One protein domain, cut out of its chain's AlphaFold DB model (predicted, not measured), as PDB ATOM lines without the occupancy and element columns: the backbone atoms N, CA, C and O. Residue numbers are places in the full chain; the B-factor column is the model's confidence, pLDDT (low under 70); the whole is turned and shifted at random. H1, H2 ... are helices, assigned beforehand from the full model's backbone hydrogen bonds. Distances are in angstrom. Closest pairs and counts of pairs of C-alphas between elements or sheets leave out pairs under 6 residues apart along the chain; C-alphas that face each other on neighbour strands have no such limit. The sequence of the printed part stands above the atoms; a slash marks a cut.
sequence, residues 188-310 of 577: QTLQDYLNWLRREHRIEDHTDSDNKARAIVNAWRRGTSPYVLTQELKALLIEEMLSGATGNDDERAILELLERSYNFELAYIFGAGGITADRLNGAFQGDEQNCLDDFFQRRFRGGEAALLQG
ATOM      1  N   GLN A 188      60.488  14.597 -31.239       74.38
ATOM      2  CA  GLN A 188      59.556  14.578 -30.113       74.38
ATOM      3  C   GLN A 188      58.217  15.220 -30.491       74.38
ATOM      4  O   GLN A 188      57.163  14.651 -30.219       74.38
ATOM      5  N   THR A 189      58.250  16.361 -31.178       78.75
ATOM      6  CA  THR A 189      57.059  17.071 -31.657       78.75
ATOM      7  C   THR A 189      56.244  16.209 -32.619       78.75
ATOM      8  O   THR A 189      55.020  16.131 -32.505       78.75
ATOM      9  N   LEU A 190      56.911  15.527 -33.554       81.31
ATOM     10  CA  LEU A 190      56.243  14.637 -34.508       81.31
ATOM     11  C   LEU A 190      55.667  13.388 -33.827       81.31
ATOM     12  O   LEU A 190      54.563  12.955 -34.160       81.31
ATOM     13  N   GLN A 191      56.371  12.837 -32.837       76.75
ATOM     14  CA  GLN A 191      55.874  11.714 -32.049       76.75
ATOM     15  C   GLN A 191      54.652  12.108 -31.205       76.75
ATOM     16  O   GLN A 191      53.680  11.351 -31.143       76.75
ATOM     17  N   ASP A 192      54.667  13.290 -30.587       78.25
ATOM     18  CA  ASP A 192      53.540  13.818 -29.811       78.25
ATOM     19  C   ASP A 192      52.319  14.074 -30.695       78.25
ATOM     20  O   ASP A 192      51.194  13.749 -30.308       78.25
ATOM     21  N   TYR A 193      52.544  14.561 -31.914       85.44
ATOM     22  CA  TYR A 193      51.499  14.707 -32.917       85.44
ATOM     23  C   TYR A 193      50.891  13.354 -33.335       85.44
ATOM     24  O   TYR A 193      49.671  13.193 -33.287       85.44
ATOM     25  N   LEU A 194      51.702  12.326 -33.623       79.69
ATOM     26  CA  LEU A 194      51.184  10.973 -33.893       79.69
ATOM     27  C   LEU A 194      50.410  10.398 -32.701       79.69
ATOM     28  O   LEU A 194      49.359   9.785 -32.880       79.69
ATOM     29  N   ASN A 195      50.906  10.594 -31.477       75.12
ATOM     30  CA  ASN A 195      50.213  10.170 -30.259       75.12
ATOM     31  C   ASN A 195      48.865  10.882 -30.088       75.12
ATOM     32  O   ASN A 195      47.909  10.286 -29.592       75.12
ATOM     33  N   TRP A 196      48.785  12.151 -30.486       84.06
ATOM     34  CA  TRP A 196      47.544  12.909 -30.493       84.06
ATOM     35  C   TRP A 196      46.547  12.327 -31.504       84.06
ATOM     36  O   TRP A 196      45.434  12.000 -31.095       84.06
ATOM     37  N   LEU A 197      46.961  12.069 -32.751       77.88
ATOM     38  CA  LEU A 197      46.104  11.445 -33.773       77.88
ATOM     39  C   LEU A 197      45.560  10.084 -33.309       77.88
ATOM     40  O   LEU A 197      44.359   9.838 -33.408       77.88
ATOM     41  N   ARG A 198      46.419   9.232 -32.724       79.06
ATOM     42  CA  ARG A 198      46.020   7.915 -32.180       79.06
ATOM     43  C   ARG A 198      44.952   8.008 -31.095       79.06
ATOM     44  O   ARG A 198      44.162   7.087 -30.950       79.06
ATOM     45  N   ARG A 199      44.981   9.063 -30.278       77.75
ATOM     46  CA  ARG A 199      44.054   9.226 -29.150       77.75
ATOM     47  C   ARG A 199      42.734   9.844 -29.590       77.75
ATOM     48  O   ARG A 199      41.687   9.491 -29.058       77.75
ATOM     49  N   GLU A 200      42.798  10.814 -30.492       84.38
ATOM     50  CA  GLU A 200      41.636  11.617 -30.870       84.38
ATOM     51  C   GLU A 200      40.864  11.022 -32.052       84.38
ATOM     52  O   GLU A 200      39.702  11.382 -32.234       84.38
ATOM     53  N   HIS A 201      41.482  10.122 -32.830       79.94
ATOM     54  CA  HIS A 201      40.886   9.480 -34.009       79.94
ATOM     55  C   HIS A 201      40.315  10.493 -35.023       79.94
ATOM     56  O   HIS A 201      39.283  10.268 -35.657       79.94
ATOM     57  N   ARG A 202      40.967  11.654 -35.140       85.25
ATOM     58  CA  ARG A 202      40.609  12.763 -36.036       85.25
ATOM     59  C   ARG A 202      41.836  13.624 -36.316       85.25
ATOM     60  O   ARG A 202      42.804  13.551 -35.564       85.25
ATOM     61  N   ILE A 203      41.754  14.454 -37.353       82.44
ATOM     62  CA  ILE A 203      42.782  15.440 -37.707       82.44
ATOM     63  C   ILE A 203      42.844  16.592 -36.693       82.44
ATOM     64  O   ILE A 203      41.846  16.900 -36.023       82.44
ATOM     65  N   GLU A 204      44.023  17.203 -36.557       80.06
ATOM     66  CA  GLU A 204      44.229  18.408 -35.745       80.06
ATOM     67  C   GLU A 204      43.511  19.599 -36.387       80.06
ATOM     68  O   GLU A 204      42.946  20.421 -35.661       80.06
ATOM     69  N   ASP A 205      43.480  19.641 -37.728       69.81
ATOM     70  CA  ASP A 205      42.928  20.732 -38.541       69.81
ATOM     71  C   ASP A 205      43.487  22.079 -38.062       69.81
ATOM     72  O   ASP A 205      42.784  23.047 -37.735       69.81
ATOM     73  N   HIS A 206      44.809  22.098 -37.895       60.66
ATOM     74  CA  HIS A 206      45.571  23.278 -37.536       60.66
ATOM     75  C   HIS A 206      46.557  23.609 -38.651       60.66
ATOM     76  O   HIS A 206      47.102  22.758 -39.335       60.66
ATOM     77  N   THR A 207      46.806  24.903 -38.778       49.88
ATOM     78  CA  THR A 207      47.834  25.593 -39.574       49.88
ATOM     79  C   THR A 207      49.065  24.832 -40.040       49.88
ATOM     80  O   THR A 207      49.596  25.160 -41.097       49.88
ATOM     81  N   ASP A 208      49.643  24.016 -39.163       60.47
ATOM     82  CA  ASP A 208      50.939  23.382 -39.362       60.47
ATOM     83  C   ASP A 208      50.869  21.859 -39.303       60.47
ATOM     84  O   ASP A 208      51.903  21.199 -39.393       60.47
ATOM     85  N   SER A 209      49.678  21.303 -39.129       71.31
ATOM     86  CA  SER A 209      49.463  19.875 -38.939       71.31
ATOM     87  C   SER A 209      49.616  19.107 -40.245       71.31
ATOM     88  O   SER A 209      50.161  18.002 -40.233       71.31
ATOM     89  N   ASP A 210      49.285  19.733 -41.376       73.69
ATOM     90  CA  ASP A 210      49.655  19.286 -42.720       73.69
ATOM     91  C   ASP A 210      51.188  19.194 -42.868       73.69
ATOM     92  O   ASP A 210      51.719  18.166 -43.286       73.69
ATOM     93  N   ASN A 211      51.931  20.207 -42.402       75.19
ATOM     94  CA  ASN A 211      53.396  20.211 -42.431       75.19
ATOM     95  C   ASN A 211      53.978  19.111 -41.521       75.19
ATOM     96  O   ASN A 211      54.917  18.419 -41.916       75.19
ATOM     97  N   LYS A 212      53.422  18.905 -40.315       83.06
ATOM     98  CA  LYS A 212      53.820  17.794 -39.427       83.06
ATOM     99  C   LYS A 212      53.540  16.446 -40.090       83.06
ATOM    100  O   LYS A 212      54.380  15.547 -40.024       83.06
ATOM    101  N   ALA A 213      52.389  16.308 -40.752       90.50
ATOM    102  CA  ALA A 213      52.030  15.102 -41.484       90.50
ATOM    103  C   ALA A 213      53.029  14.821 -42.616       90.50
ATOM    104  O   ALA A 213      53.575  13.717 -42.681       90.50
ATOM    105  N   ARG A 214      53.378  15.829 -43.426       86.56
ATOM    106  CA  ARG A 214      54.424  15.710 -44.455       86.56
ATOM    107  C   ARG A 214      55.783  15.342 -43.869       86.56
ATOM    108  O   ARG A 214      56.435  14.436 -44.386       86.56
ATOM    109  N   ALA A 215      56.200  15.975 -42.773       81.31
ATOM    110  CA  ALA A 215      57.471  15.679 -42.110       81.31
ATOM    111  C   ALA A 215      57.542  14.218 -41.623       81.31
ATOM    112  O   ALA A 215      58.561  13.543 -41.817       81.31
ATOM    113  N   ILE A 216      56.441  13.691 -41.074       84.56
ATOM    114  CA  ILE A 216      56.312  12.274 -40.701       84.56
ATOM    115  C   ILE A 216      56.452  11.373 -41.921       84.56
ATOM    116  O   ILE A 216      57.249  10.437 -41.881       84.56
ATOM    117  N   VAL A 217      55.724  11.646 -43.008       86.19
ATOM    118  CA  VAL A 217      55.794  10.837 -44.236       86.19
ATOM    119  C   VAL A 217      57.205  10.863 -44.822       86.19
ATOM    120  O   VAL A 217      57.760   9.815 -45.162       86.19
ATOM    121  N   ASN A 218      57.827  12.041 -44.874       77.75
ATOM    122  CA  ASN A 218      59.187  12.240 -45.364       77.75
ATOM    123  C   ASN A 218      60.225  11.469 -44.544       77.75
ATOM    124  O   ASN A 218      61.216  10.997 -45.110       77.75
ATOM    125  N   ALA A 219      60.017  11.333 -43.233       73.62
ATOM    126  CA  ALA A 219      60.835  10.492 -42.371       73.62
ATOM    127  C   ALA A 219      60.544   9.001 -42.564       73.62
ATOM    128  O   ALA A 219      61.467   8.216 -42.777       73.62
ATOM    129  N   TRP A 220      59.267   8.627 -42.535       79.06
ATOM    130  CA  TRP A 220      58.785   7.257 -42.662       79.06
ATOM    131  C   TRP A 220      59.238   6.594 -43.966       79.06
ATOM    132  O   TRP A 220      59.781   5.491 -43.932       79.06
ATOM    133  N   ARG A 221      59.146   7.289 -45.109       69.94
ATOM    134  CA  ARG A 221      59.532   6.738 -46.424       69.94
ATOM    135  C   ARG A 221      61.008   6.343 -46.543       69.94
ATOM    136  O   ARG A 221      61.367   5.601 -47.452       69.94
ATOM    137  N   ARG A 222      61.875   6.821 -45.639       64.75
ATOM    138  CA  ARG A 222      63.298   6.441 -45.596       64.75
ATOM    139  C   ARG A 222      63.530   5.059 -44.978       64.75
ATOM    140  O   ARG A 222      64.669   4.606 -44.970       64.75
ATOM    141  N   GLY A 223      62.502   4.423 -44.407       53.59
ATOM    142  CA  GLY A 223      62.573   3.080 -43.811       53.59
ATOM    143  C   GLY A 223      63.389   2.975 -42.512       53.59
ATOM    144  O   GLY A 223      63.445   1.912 -41.909       53.59
ATOM    145  N   THR A 224      64.007   4.071 -42.066       53.56
ATOM    146  CA  THR A 224      64.858   4.161 -40.862       53.56
ATOM    147  C   THR A 224      64.197   4.938 -39.724       53.56
ATOM    148  O   THR A 224      64.817   5.179 -38.691       53.56
ATOM    149  N   SER A 225      62.949   5.363 -39.919       62.03
ATOM    150  CA  SER A 225      62.200   6.155 -38.947       62.03
ATOM    151  C   SER A 225      61.608   5.282 -37.831       62.03
ATOM    152  O   SER A 225      61.171   4.166 -38.115       62.03
ATOM    153  N   PRO A 226      61.502   5.796 -36.590       54.28
ATOM    154  CA  PRO A 226      60.762   5.136 -35.511       54.28
ATOM    155  C   PRO A 226      59.234   5.193 -35.692       54.28
ATOM    156  O   PRO A 226      58.496   4.579 -34.919       54.28
ATOM    157  N   TYR A 227      58.725   5.939 -36.679       64.56
ATOM    158  CA  TYR A 227      57.287   6.111 -36.875       64.56
ATOM    159  C   TYR A 227      56.636   4.846 -37.440       64.56
ATOM    160  O   TYR A 227      56.840   4.480 -38.598       64.56
ATOM    161  N   VAL A 228      55.775   4.227 -36.635       64.19
ATOM    162  CA  VAL A 228      54.866   3.164 -37.072       64.19
ATOM    163  C   VAL A 228      53.532   3.788 -37.481       64.19
ATOM    164  O   VAL A 228      52.828   4.361 -36.640       64.19
ATOM    165  N   LEU A 229      53.200   3.684 -38.771       75.69
ATOM    166  CA  LEU A 229      51.968   4.218 -39.357       75.69
ATOM    167  C   LEU A 229      50.989   3.077 -39.644       75.69
ATOM    168  O   LEU A 229      51.178   2.333 -40.604       75.69
ATOM    169  N   THR A 230      49.952   2.953 -38.814       72.69
ATOM    170  CA  THR A 230      48.822   2.039 -39.048       72.69
ATOM    171  C   THR A 230      47.957   2.528 -40.211       72.69
ATOM    172  O   THR A 230      48.033   3.701 -40.580       72.69
ATOM    173  N   GLN A 231      47.073   1.683 -40.748       75.25
ATOM    174  CA  GLN A 231      46.125   2.084 -41.796       75.25
ATOM    175  C   GLN A 231      45.272   3.300 -41.403       75.25
ATOM    176  O   GLN A 231      45.011   4.172 -42.231       75.25
ATOM    177  N   GLU A 232      44.896   3.393 -40.125       78.00
ATOM    178  CA  GLU A 232      44.147   4.523 -39.583       78.00
ATOM    179  C   GLU A 232      44.990   5.793 -39.543       78.00
ATOM    180  O   GLU A 232      44.550   6.835 -40.019       78.00
ATOM    181  N   LEU A 233      46.230   5.709 -39.050       85.25
ATOM    182  CA  LEU A 233      47.132   6.857 -39.054       85.25
ATOM    183  C   LEU A 233      47.451   7.324 -40.469       85.25
ATOM    184  O   LEU A 233      47.494   8.523 -40.703       85.25
ATOM    185  N   LYS A 234      47.630   6.408 -41.425       93.94
ATOM    186  CA  LYS A 234      47.810   6.779 -42.832       93.94
ATOM    187  C   LYS A 234      46.588   7.527 -43.364       93.94
ATOM    188  O   LYS A 234      46.766   8.572 -43.977       93.94
ATOM    189  N   ALA A 235      45.373   7.045 -43.092       90.69
ATOM    190  CA  ALA A 235      44.145   7.738 -43.485       90.69
ATOM    191  C   ALA A 235      44.041   9.135 -42.845       90.69
ATOM    192  O   ALA A 235      43.765  10.099 -43.549       90.69
ATOM    193  N   LEU A 236      44.338   9.269 -41.547       92.75
ATOM    194  CA  LEU A 236      44.316  10.557 -40.841       92.75
ATOM    195  C   LEU A 236      45.385  11.529 -41.352       92.75
ATOM    196  O   LEU A 236      45.098  12.705 -41.526       92.75
ATOM    197  N   LEU A 237      46.601  11.054 -41.631       96.38
ATOM    198  CA  LEU A 237      47.663  11.882 -42.211       96.38
ATOM    199  C   LEU A 237      47.303  12.342 -43.630       96.38
ATOM    200  O   LEU A 237      47.581  13.486 -43.979       96.38
ATOM    201  N   ILE A 238      46.676  11.474 -44.434       97.56
ATOM    202  CA  ILE A 238      46.138  11.848 -45.748       97.56
ATOM    203  C   ILE A 238      45.053  12.915 -45.578       97.56
ATOM    204  O   ILE A 238      45.129  13.946 -46.233       97.56
ATOM    205  N   GLU A 239      44.085  12.708 -44.683       95.31
ATOM    206  CA  GLU A 239      43.009  13.678 -44.448       95.31
ATOM    207  C   GLU A 239      43.547  15.024 -43.949       95.31
ATOM    208  O   GLU A 239      43.062  16.066 -44.379       95.31
ATOM    209  N   GLU A 240      44.582  15.025 -43.104       89.56
ATOM    210  CA  GLU A 240      45.228  16.252 -42.631       89.56
ATOM    211  C   GLU A 240      45.868  17.025 -43.792       89.56
ATOM    212  O   GLU A 240      45.652  18.223 -43.928       89.56
ATOM    213  N   MET A 241      46.593  16.347 -44.686       92.25
ATOM    214  CA  MET A 241      47.195  16.969 -45.876       92.25
ATOM    215  C   MET A 241      46.152  17.397 -46.932       92.25
ATOM    216  O   MET A 241      46.417  18.239 -47.793       92.25
ATOM    217  N   LEU A 242      44.944  16.829 -46.875       86.56
ATOM    218  CA  LEU A 242      43.786  17.250 -47.671       86.56
ATOM    219  C   LEU A 242      42.962  18.348 -46.983       86.56
ATOM    220  O   LEU A 242      42.044  18.911 -47.596       86.56
ATOM    221  N   SER A 243      43.239  18.637 -45.711       78.38
ATOM    222  CA  SER A 243      42.594  19.718 -44.979       78.38
ATOM    223  C   SER A 243      43.135  21.061 -45.480       78.38
ATOM    224  O   SER A 243      44.329  21.250 -45.701       78.38
ATOM    225  N   GLY A 244      42.241  22.012 -45.749       62.16
ATOM    226  CA  GLY A 244      42.640  23.308 -46.298       62.16
ATOM    227  C   GLY A 244      43.147  23.252 -47.746       62.16
ATOM    228  O   GLY A 244      42.474  22.717 -48.627       62.16
ATOM    229  N   ALA A 245      44.265  23.930 -48.020       60.22
ATOM    230  CA  ALA A 245      44.836  24.053 -49.360       60.22
ATOM    231  C   ALA A 245      45.980  23.050 -49.548       60.22
ATOM    232  O   ALA A 245      47.039  23.222 -48.958       60.22
ATOM    233  N   THR A 246      45.775  22.058 -50.410       71.44
ATOM    234  CA  THR A 246      46.761  21.016 -50.722       71.44
ATOM    235  C   THR A 246      47.768  21.515 -51.765       71.44
ATOM    236  O   THR A 246      47.386  21.961 -52.851       71.44
ATOM    237  N   GLY A 247      49.061  21.500 -51.429       68.06
ATOM    238  CA  GLY A 247      50.155  21.835 -52.344       68.06
ATOM    239  C   GLY A 247      50.868  20.599 -52.902       68.06
ATOM    240  O   GLY A 247      50.658  19.483 -52.444       68.06
ATOM    241  N   ASN A 248      51.789  20.787 -53.852       69.50
ATOM    242  CA  ASN A 248      52.527  19.668 -54.462       69.50
ATOM    243  C   ASN A 248      53.291  18.797 -53.449       69.50
ATOM    244  O   ASN A 248      53.466  17.602 -53.675       69.50
ATOM    245  N   ASP A 249      53.779  19.373 -52.349       73.06
ATOM    246  CA  ASP A 249      54.479  18.598 -51.320       73.06
ATOM    247  C   ASP A 249      53.505  17.710 -50.525       73.06
ATOM    248  O   ASP A 249      53.869  16.589 -50.163       73.06
ATOM    249  N   ASP A 250      52.261  18.162 -50.322       79.00
ATOM    250  CA  ASP A 250      51.174  17.362 -49.741       79.00
ATOM    251  C   ASP A 250      50.783  16.232 -50.682       79.00
ATOM    252  O   ASP A 250      50.781  15.069 -50.292       79.00
ATOM    253  N   GLU A 251      50.530  16.558 -51.949       84.31
ATOM    254  CA  GLU A 251      50.166  15.595 -52.991       84.31
ATOM    255  C   GLU A 251      51.208  14.470 -53.092       84.31
ATOM    256  O   GLU A 251      50.874  13.284 -53.133       84.31
ATOM    257  N   ARG A 252      52.500  14.820 -53.055       81.94
ATOM    258  CA  ARG A 252      53.603  13.850 -53.075       81.94
ATOM    259  C   ARG A 252      53.660  12.998 -51.818       81.94
ATOM    260  O   ARG A 252      53.872  11.794 -51.923       81.94
ATOM    261  N   ALA A 253      53.487  13.590 -50.639       84.31
ATOM    262  CA  ALA A 253      53.466  12.838 -49.389       84.31
ATOM    263  C   ALA A 253      52.252  11.890 -49.322       84.31
ATOM    264  O   ALA A 253      52.384  10.735 -48.913       84.31
ATOM    265  N   ILE A 254      51.089  12.322 -49.805       94.88
ATOM    266  CA  ILE A 254      49.909  11.466 -49.955       94.88
ATOM    267  C   ILE A 254      50.219  10.306 -50.909       94.88
ATOM    268  O   ILE A 254      49.981   9.155 -50.551       94.88
ATOM    269  N   LEU A 255      50.814  10.561 -52.081       91.56
ATOM    270  CA  LEU A 255      51.211   9.494 -53.010       91.56
ATOM    271  C   LEU A 255      52.207   8.510 -52.386       91.56
ATOM    272  O   LEU A 255      52.088   7.312 -52.617       91.56
ATOM    273  N   GLU A 256      53.148   8.972 -51.560       86.12
ATOM    274  CA  GLU A 256      54.070   8.090 -50.830       86.12
ATOM    275  C   GLU A 256      53.321   7.170 -49.857       86.12
ATOM    276  O   GLU A 256      53.619   5.977 -49.790       86.12
ATOM    277  N   LEU A 257      52.322   7.688 -49.132       91.75
ATOM    278  CA  LEU A 257      51.464   6.868 -48.275       91.75
ATOM    279  C   LEU A 257      50.663   5.853 -49.096       91.75
ATOM    280  O   LEU A 257      50.622   4.678 -48.732       91.75
ATOM    281  N   LEU A 258      50.058   6.278 -50.205       93.62
ATOM    282  CA  LEU A 258      49.215   5.437 -51.056       93.62
ATOM    283  C   LEU A 258      50.016   4.334 -51.766       93.62
ATOM    284  O   LEU A 258      49.685   3.153 -51.661       93.62
ATOM    285  N   GLU A 259      51.107   4.685 -52.445       86.12
ATOM    286  CA  GLU A 259      51.918   3.736 -53.219       86.12
ATOM    287  C   GLU A 259      52.593   2.692 -52.333       86.12
ATOM    288  O   GLU A 259      52.749   1.540 -52.742       86.12
ATOM    289  N   ARG A 260      52.961   3.059 -51.104       83.06
ATOM    290  CA  ARG A 260      53.607   2.161 -50.135       83.06
ATOM    291  C   ARG A 260      52.617   1.433 -49.231       83.06
ATOM    292  O   ARG A 260      53.036   0.662 -48.372       83.06
ATOM    293  N   SER A 261      51.318   1.665 -49.405       82.31
ATOM    294  CA  SER A 261      50.289   0.962 -48.644       82.31
ATOM    295  C   SER A 261      50.001  -0.417 -49.224       82.31
ATOM    296  O   SER A 261      49.865  -0.603 -50.440       82.31
ATOM    297  N   TYR A 262      49.902  -1.402 -48.337       71.75
ATOM    298  CA  TYR A 262      49.406  -2.730 -48.667       71.75
ATOM    299  C   TYR A 262      47.911  -2.676 -48.999       71.75
ATOM    300  O   TYR A 262      47.211  -1.715 -48.685       71.75
ATOM    301  N   ASN A 263      47.392  -3.729 -49.629       69.12
ATOM    302  CA  ASN A 263      46.009  -3.727 -50.105       69.12
ATOM    303  C   ASN A 263      44.982  -3.631 -48.966       69.12
ATOM    304  O   ASN A 263      43.943  -3.019 -49.175       69.12
ATOM    305  N   PHE A 264      45.259  -4.157 -47.768       62.31
ATOM    306  CA  PHE A 264      44.360  -3.974 -46.618       62.31
ATOM    307  C   PHE A 264      44.329  -2.529 -46.119       62.31
ATOM    308  O   PHE A 264      43.265  -2.011 -45.794       62.31
ATOM    309  N   GLU A 265      45.475  -1.850 -46.123       77.88
ATOM    310  CA  GLU A 265      45.558  -0.444 -45.743       77.88
ATOM    311  C   GLU A 265      44.827   0.416 -46.768       77.88
ATOM    312  O   GLU A 265      44.055   1.283 -46.387       77.88
ATOM    313  N   LEU A 266      44.987   0.126 -48.064       84.94
ATOM    314  CA  LEU A 266      44.214   0.777 -49.122       84.94
ATOM    315  C   LEU A 266      42.712   0.489 -48.995       84.94
ATOM    316  O   LEU A 266      41.905   1.397 -49.162       84.94
ATOM    317  N   ALA A 267      42.325  -0.745 -48.665       76.00
ATOM    318  CA  ALA A 267      40.925  -1.096 -48.440       76.00
ATOM    319  C   ALA A 267      40.331  -0.323 -47.256       76.00
ATOM    320  O   ALA A 267      39.189   0.129 -47.327       76.00
ATOM    321  N   TYR A 268      41.112  -0.126 -46.191       78.88
ATOM    322  CA  TYR A 268      40.725   0.719 -45.070       78.88
ATOM    323  C   TYR A 268      40.648   2.190 -45.485       78.88
ATOM    324  O   TYR A 268      39.582   2.778 -45.356       78.88
ATOM    325  N   ILE A 269      41.732   2.767 -46.019       91.75
ATOM    326  CA  ILE A 269      41.844   4.185 -46.409       91.75
ATOM    327  C   ILE A 269      40.659   4.594 -47.289       91.75
ATOM    328  O   ILE A 269      39.989   5.576 -46.979       91.75
ATOM    329  N   PHE A 270      40.363   3.799 -48.323       92.69
ATOM    330  CA  PHE A 270      39.276   4.065 -49.270       92.69
ATOM    331  C   PHE A 270      37.900   3.533 -48.849       92.69
ATOM    332  O   PHE A 270      36.905   3.772 -49.533       92.69
ATOM    333  N   GLY A 271      37.838   2.800 -47.740       83.50
ATOM    334  CA  GLY A 271      36.618   2.274 -47.142       83.50
ATOM    335  C   GLY A 271      36.309   2.981 -45.826       83.50
ATOM    336  O   GLY A 271      35.852   4.122 -45.808       83.50
ATOM    337  N   ALA A 272      36.547   2.290 -44.709       75.69
ATOM    338  CA  ALA A 272      36.224   2.779 -43.364       75.69
ATOM    339  C   ALA A 272      37.002   4.045 -42.947       75.69
ATOM    340  O   ALA A 272      36.514   4.810 -42.122       75.69
ATOM    341  N   GLY A 273      38.181   4.273 -43.528       77.06
ATOM    342  CA  GLY A 273      39.018   5.453 -43.320       77.06
ATOM    343  C   GLY A 273      38.494   6.722 -43.994       77.06
ATOM    344  O   GLY A 273      38.977   7.805 -43.681       77.06
ATOM    345  N   GLY A 274      37.496   6.614 -44.877       85.44
ATOM    346  CA  GLY A 274      36.740   7.760 -45.388       85.44
ATOM    347  C   GLY A 274      37.416   8.597 -46.478       85.44
ATOM    348  O   GLY A 274      36.803   9.561 -46.940       85.44
ATOM    349  N   ILE A 275      38.619   8.241 -46.941       96.12
ATOM    350  CA  ILE A 275      39.276   8.930 -48.058       96.12
ATOM    351  C   ILE A 275      38.644   8.465 -49.370       96.12
ATOM    352  O   ILE A 275      38.729   7.297 -49.730       96.12
ATOM    353  N   THR A 276      38.018   9.363 -50.128       95.38
ATOM    354  CA  THR A 276      37.389   8.999 -51.407       95.38
ATOM    355  C   THR A 276      38.257   9.386 -52.603       95.38
ATOM    356  O   THR A 276      39.036  10.338 -52.542       95.38
ATOM    357  N   ALA A 277      38.094   8.679 -53.726       95.25
ATOM    358  CA  ALA A 277      38.741   9.061 -54.984       95.25
ATOM    359  C   ALA A 277      38.342  10.487 -55.410       95.25
ATOM    360  O   ALA A 277      39.211  11.290 -55.737       95.25
ATOM    361  N   ASP A 278      37.058  10.849 -55.281       93.81
ATOM    362  CA  ASP A 278      36.571  12.216 -55.523       93.81
ATOM    363  C   ASP A 278      37.282  13.265 -54.658       93.81
ATOM    364  O   ASP A 278      37.596  14.357 -55.131       93.81
ATOM    365  N   ARG A 279      37.546  12.946 -53.384       94.12
ATOM    366  CA  ARG A 279      38.241  13.850 -52.463       94.12
ATOM    367  C   ARG A 279      39.674  14.105 -52.920       94.12
ATOM    368  O   ARG A 279      40.094  15.259 -52.927       94.12
ATOM    369  N   LEU A 280      40.389  13.055 -53.324       95.38
ATOM    370  CA  LEU A 280      41.759  13.160 -53.828       95.38
ATOM    371  C   LEU A 280      41.809  13.917 -55.163       95.38
ATOM    372  O   LEU A 280      42.574  14.868 -55.285       95.38
ATOM    373  N   ASN A 281      40.930  13.591 -56.112       92.06
ATOM    374  CA  ASN A 281      40.834  14.285 -57.405       92.06
ATOM    375  C   ASN A 281      40.456  15.764 -57.280       92.06
ATOM    376  O   ASN A 281      40.793  16.577 -58.135       92.06
ATOM    377  N   GLY A 282      39.709  16.124 -56.234       86.25
ATOM    378  CA  GLY A 282      39.379  17.516 -55.945       86.25
ATOM    379  C   GLY A 282      40.552  18.322 -55.377       86.25
ATOM    380  O   GLY A 282      40.491  19.551 -55.400       86.25
ATOM    381  N   ALA A 283      41.578  17.648 -54.851       81.44
ATOM    382  CA  ALA A 283      42.724  18.269 -54.193       81.44
ATOM    383  C   ALA A 283      43.988  18.276 -55.063       81.44
ATOM    384  O   ALA A 283      44.750  19.236 -55.005       81.44
ATOM    385  N   PHE A 284      44.195  17.229 -55.863       86.31
ATOM    386  CA  PHE A 284      45.387  17.051 -56.684       86.31
ATOM    387  C   PHE A 284      45.349  17.891 -57.964       86.31
ATOM    388  O   PHE A 284      44.294  18.166 -58.540       86.31
ATOM    389  N   GLN A 285      46.525  18.292 -58.446       79.94
ATOM    390  CA  GLN A 285      46.659  19.009 -59.712       79.94
ATOM    391  C   GLN A 285      47.979  18.703 -60.431       79.94
ATOM    392  O   GLN A 285      48.897  18.097 -59.891       79.94
ATOM    393  N   GLY A 286      48.090  19.148 -61.685       81.12
ATOM    394  CA  GLY A 286      49.350  19.111 -62.430       81.12
ATOM    395  C   GLY A 286      49.881  17.699 -62.693       81.12
ATOM    396  O   GLY A 286      49.137  16.817 -63.120       81.12
ATOM    397  N   ASP A 287      51.186  17.511 -62.494       78.12
ATOM    398  CA  ASP A 287      51.840  16.222 -62.723       78.12
ATOM    399  C   ASP A 287      51.393  15.197 -61.678       78.12
ATOM    400  O   ASP A 287      51.146  14.047 -62.020       78.12
ATOM    401  N   GLU A 288      51.226  15.613 -60.425       80.31
ATOM    402  CA  GLU A 288      50.806  14.753 -59.325       80.31
ATOM    403  C   GLU A 288      49.411  14.142 -59.551       80.31
ATOM    404  O   GLU A 288      49.213  12.965 -59.243       80.31
ATOM    405  N   GLN A 289      48.478  14.867 -60.185       87.00
ATOM    406  CA  GLN A 289      47.186  14.301 -60.610       87.00
ATOM    407  C   GLN A 289      47.367  13.124 -61.580       87.00
ATOM    408  O   GLN A 289      46.742  12.085 -61.405       87.00
ATOM    409  N   ASN A 290      48.269  13.228 -62.562       83.25
ATOM    410  CA  ASN A 290      48.506  12.119 -63.497       83.25
ATOM    411  C   ASN A 290      49.048  10.871 -62.774       83.25
ATOM    412  O   ASN A 290      48.833   9.742 -63.216       83.25
ATOM    413  N   CYS A 291      49.775  11.065 -61.670       82.62
ATOM    414  CA  CYS A 291      50.330   9.979 -60.866       82.62
ATOM    415  C   CYS A 291      49.240   9.328 -60.020       82.62
ATOM    416  O   CYS A 291      49.229   8.106 -59.881       82.62
ATOM    417  N   LEU A 292      48.312  10.129 -59.497       92.19
ATOM    418  CA  LEU A 292      47.127   9.645 -58.805       92.19
ATOM    419  C   LEU A 292      46.225   8.821 -59.744       92.19
ATOM    420  O   LEU A 292      45.807   7.721 -59.377       92.19
ATOM    421  N   ASP A 293      46.007   9.293 -60.973       88.00
ATOM    422  CA  ASP A 293      45.236   8.568 -61.989       88.00
ATOM    423  C   ASP A 293      45.870   7.196 -62.284       88.00
ATOM    424  O   ASP A 293      45.205   6.159 -62.235       88.00
ATOM    425  N   ASP A 294      47.182   7.166 -62.546       84.50
ATOM    426  CA  ASP A 294      47.932   5.928 -62.785       84.50
ATOM    427  C   ASP A 294      47.923   4.997 -61.560       84.50
ATOM    428  O   ASP A 294      47.746   3.782 -61.704       84.50
ATOM    429  N   PHE A 295      48.042   5.554 -60.350       90.50
ATOM    430  CA  PHE A 295      47.891   4.808 -59.104       90.50
ATOM    431  C   PHE A 295      46.537   4.101 -59.054       90.50
ATOM    432  O   PHE A 295      46.509   2.888 -58.836       90.50
ATOM    433  N   PHE A 296      45.426   4.794 -59.323       93.38
ATOM    434  CA  PHE A 296      44.108   4.159 -59.312       93.38
ATOM    435  C   PHE A 296      44.004   3.029 -60.333       93.38
ATOM    436  O   PHE A 296      43.534   1.940 -59.994       93.38
ATOM    437  N   GLN A 297      44.485   3.243 -61.560       86.75
ATOM    438  CA  GLN A 297      44.446   2.217 -62.607       86.75
ATOM    439  C   GLN A 297      45.270   0.976 -62.244       86.75
ATOM    440  O   GLN A 297      44.855  -0.154 -62.513       86.75
ATOM    441  N   ARG A 298      46.435   1.160 -61.617       84.06
ATOM    442  CA  ARG A 298      47.306   0.049 -61.219       84.06
ATOM    443  C   ARG A 298      46.835  -0.650 -59.956       84.06
ATOM    444  O   ARG A 298      46.889  -1.877 -59.885       84.06
ATOM    445  N   ARG A 299      46.431   0.115 -58.944       85.56
ATOM    446  CA  ARG A 299      46.237  -0.366 -57.573       85.56
ATOM    447  C   ARG A 299      44.792  -0.696 -57.232       85.56
ATOM    448  O   ARG A 299      44.587  -1.239 -56.156       85.56
ATOM    449  N   PHE A 300      43.826  -0.504 -58.138       81.56
ATOM    450  CA  PHE A 300      42.435  -0.946 -57.955       81.56
ATOM    451  C   PHE A 300      41.902  -1.728 -59.160       81.56
ATOM    452  O   PHE A 300      42.081  -1.334 -60.313       81.56
ATOM    453  N   ARG A 301      41.220  -2.853 -58.909       79.75
ATOM    454  CA  ARG A 301      40.522  -3.604 -59.965       79.75
ATOM    455  C   ARG A 301      39.385  -2.750 -60.520       79.75
ATOM    456  O   ARG A 301      38.562  -2.253 -59.764       79.75
ATOM    457  N   GLY A 302      39.339  -2.603 -61.844       79.50
ATOM    458  CA  GLY A 302      38.398  -1.691 -62.507       79.50
ATOM    459  C   GLY A 302      38.818  -0.216 -62.457       79.50
ATOM    460  O   GLY A 302      38.098   0.631 -62.986       79.50
ATOM    461  N   GLY A 303      39.987   0.078 -61.877       86.62
ATOM    462  CA  GLY A 303      40.567   1.410 -61.804       86.62
ATOM    463  C   GLY A 303      39.727   2.394 -60.996       86.62
ATOM    464  O   GLY A 303      38.854   2.030 -60.207       86.62
ATOM    465  N   GLU A 304      39.977   3.674 -61.239       92.19
ATOM    466  CA  GLU A 304      39.282   4.786 -60.589       92.19
ATOM    467  C   GLU A 304      37.757   4.725 -60.764       92.19
ATOM    468  O   GLU A 304      37.007   4.972 -59.824       92.19
ATOM    469  N   ALA A 305      37.277   4.340 -61.951       92.75
ATOM    470  CA  ALA A 305      35.849   4.301 -62.255       92.75
ATOM    471  C   ALA A 305      35.074   3.335 -61.342       92.75
ATOM    472  O   ALA A 305      33.942   3.629 -60.960       92.75
ATOM    473  N   ALA A 306      35.677   2.196 -60.988       86.62
ATOM    474  CA  ALA A 306      35.101   1.254 -60.032       86.62
ATOM    475  C   ALA A 306      35.156   1.816 -58.603       86.62
ATOM    476  O   ALA A 306      34.174   1.743 -57.862       86.62
ATOM    477  N   LEU A 307      36.273   2.453 -58.242       88.56
ATOM    478  CA  LEU A 307      36.466   3.055 -56.926       88.56
ATOM    479  C   LEU A 307      35.457   4.183 -56.645       88.56
ATOM    480  O   LEU A 307      34.861   4.214 -55.571       88.56
ATOM    481  N   LEU A 308      35.177   5.039 -57.633       91.62
ATOM    482  CA  LEU A 308      34.137   6.079 -57.578       91.62
ATOM    483  C   LEU A 308      32.718   5.511 -57.407       91.62
ATOM    484  O   LEU A 308      31.829   6.185 -56.896       91.62
ATOM    485  N   GLN A 309      32.493   4.256 -57.801       90.94
ATOM    486  CA  GLN A 309      31.233   3.538 -57.574       90.94
ATOM    487  C   GLN A 309      31.194   2.826 -56.210       90.94
ATOM    488  O   GLN A 309      30.262   2.068 -55.939       90.94
ATOM    489  N   GLY A 310      32.199   3.044 -55.357       81.75
ATOM    490  CA  GLY A 310      32.333   2.404 -54.048       81.75
ATOM    491  C   GLY A 310      32.895   0.982 -54.101       81.75
ATOM    492  O   GLY A 310      32.881   0.283 -53.089       81.75
TER     493      GLY A 310
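Overview. This is residues 188 to 310 of the 577 residues of the protein "DUF4157 domain-containing protein" of Thioflavicoccus mobilis 8321 (UniProt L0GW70). A helical hairpin of H3 and H4 makes the middle of an all-helix body, with H2 and then H1 packed toward one end of its longest axis and H7, H6 and the short H8 toward the other. H5 packs on the first residues of H3. The printed part has 123 residues with eight named helices, H1 to H8 in order, and no named strand. It is compact, with a radius of gyration of the C-alphas of 13.6 A, and spans 42 by 28 by 26 A.

Along the chain. H1, residues 188 to 200, begins at C-alpha 188 (59.556, 14.578, -30.113) and is 18.2 A long. H2 is residues 209 to 220, H3 231 to 242, 16.4 A, H4 248 to 259, H5 263 to 269 and H6 277 to 283. H7, residues 286 to 299, measures 20.3 A. H8, residues 303 to 308, ends at C-alpha 308 (34.137, 6.079, -57.578).

Arrangement. The hub H3 touches H1, H2, H4 and H5. Its residues 233 to 236 touch H1, closest C-alphas Leu 233 and Arg 198, 7.0 A. H2 touches H3 at a steep tilt of 49 degrees, closest C-alphas Asp 210 and Met 241, 4.6 A. H4 touches H7 at a shallow tilt of 9 degrees, the same way, closest C-alphas Glu 251 and Glu 288, 6.4 A. H8 is about perpendicular to H7, at 85 degrees, and touches its residues 293 to 297. H6 touches H8, closest C-alphas Ala 277 and Leu 308, 6.1 A. H1 and H8 are apart. Every O i to N i+4 pair is within hydrogen-bond range in H1 to H6 and H8; H7 has 9 of 10.

Size, cuts and confidence. The farthest C-alphas, Gln 188 and Gly 302, are 42.0 A apart. The printed part has no cut and no long link. Mean pLDDT of the printed part is 81.0; 18 residues are under 70, among them 221 to 228.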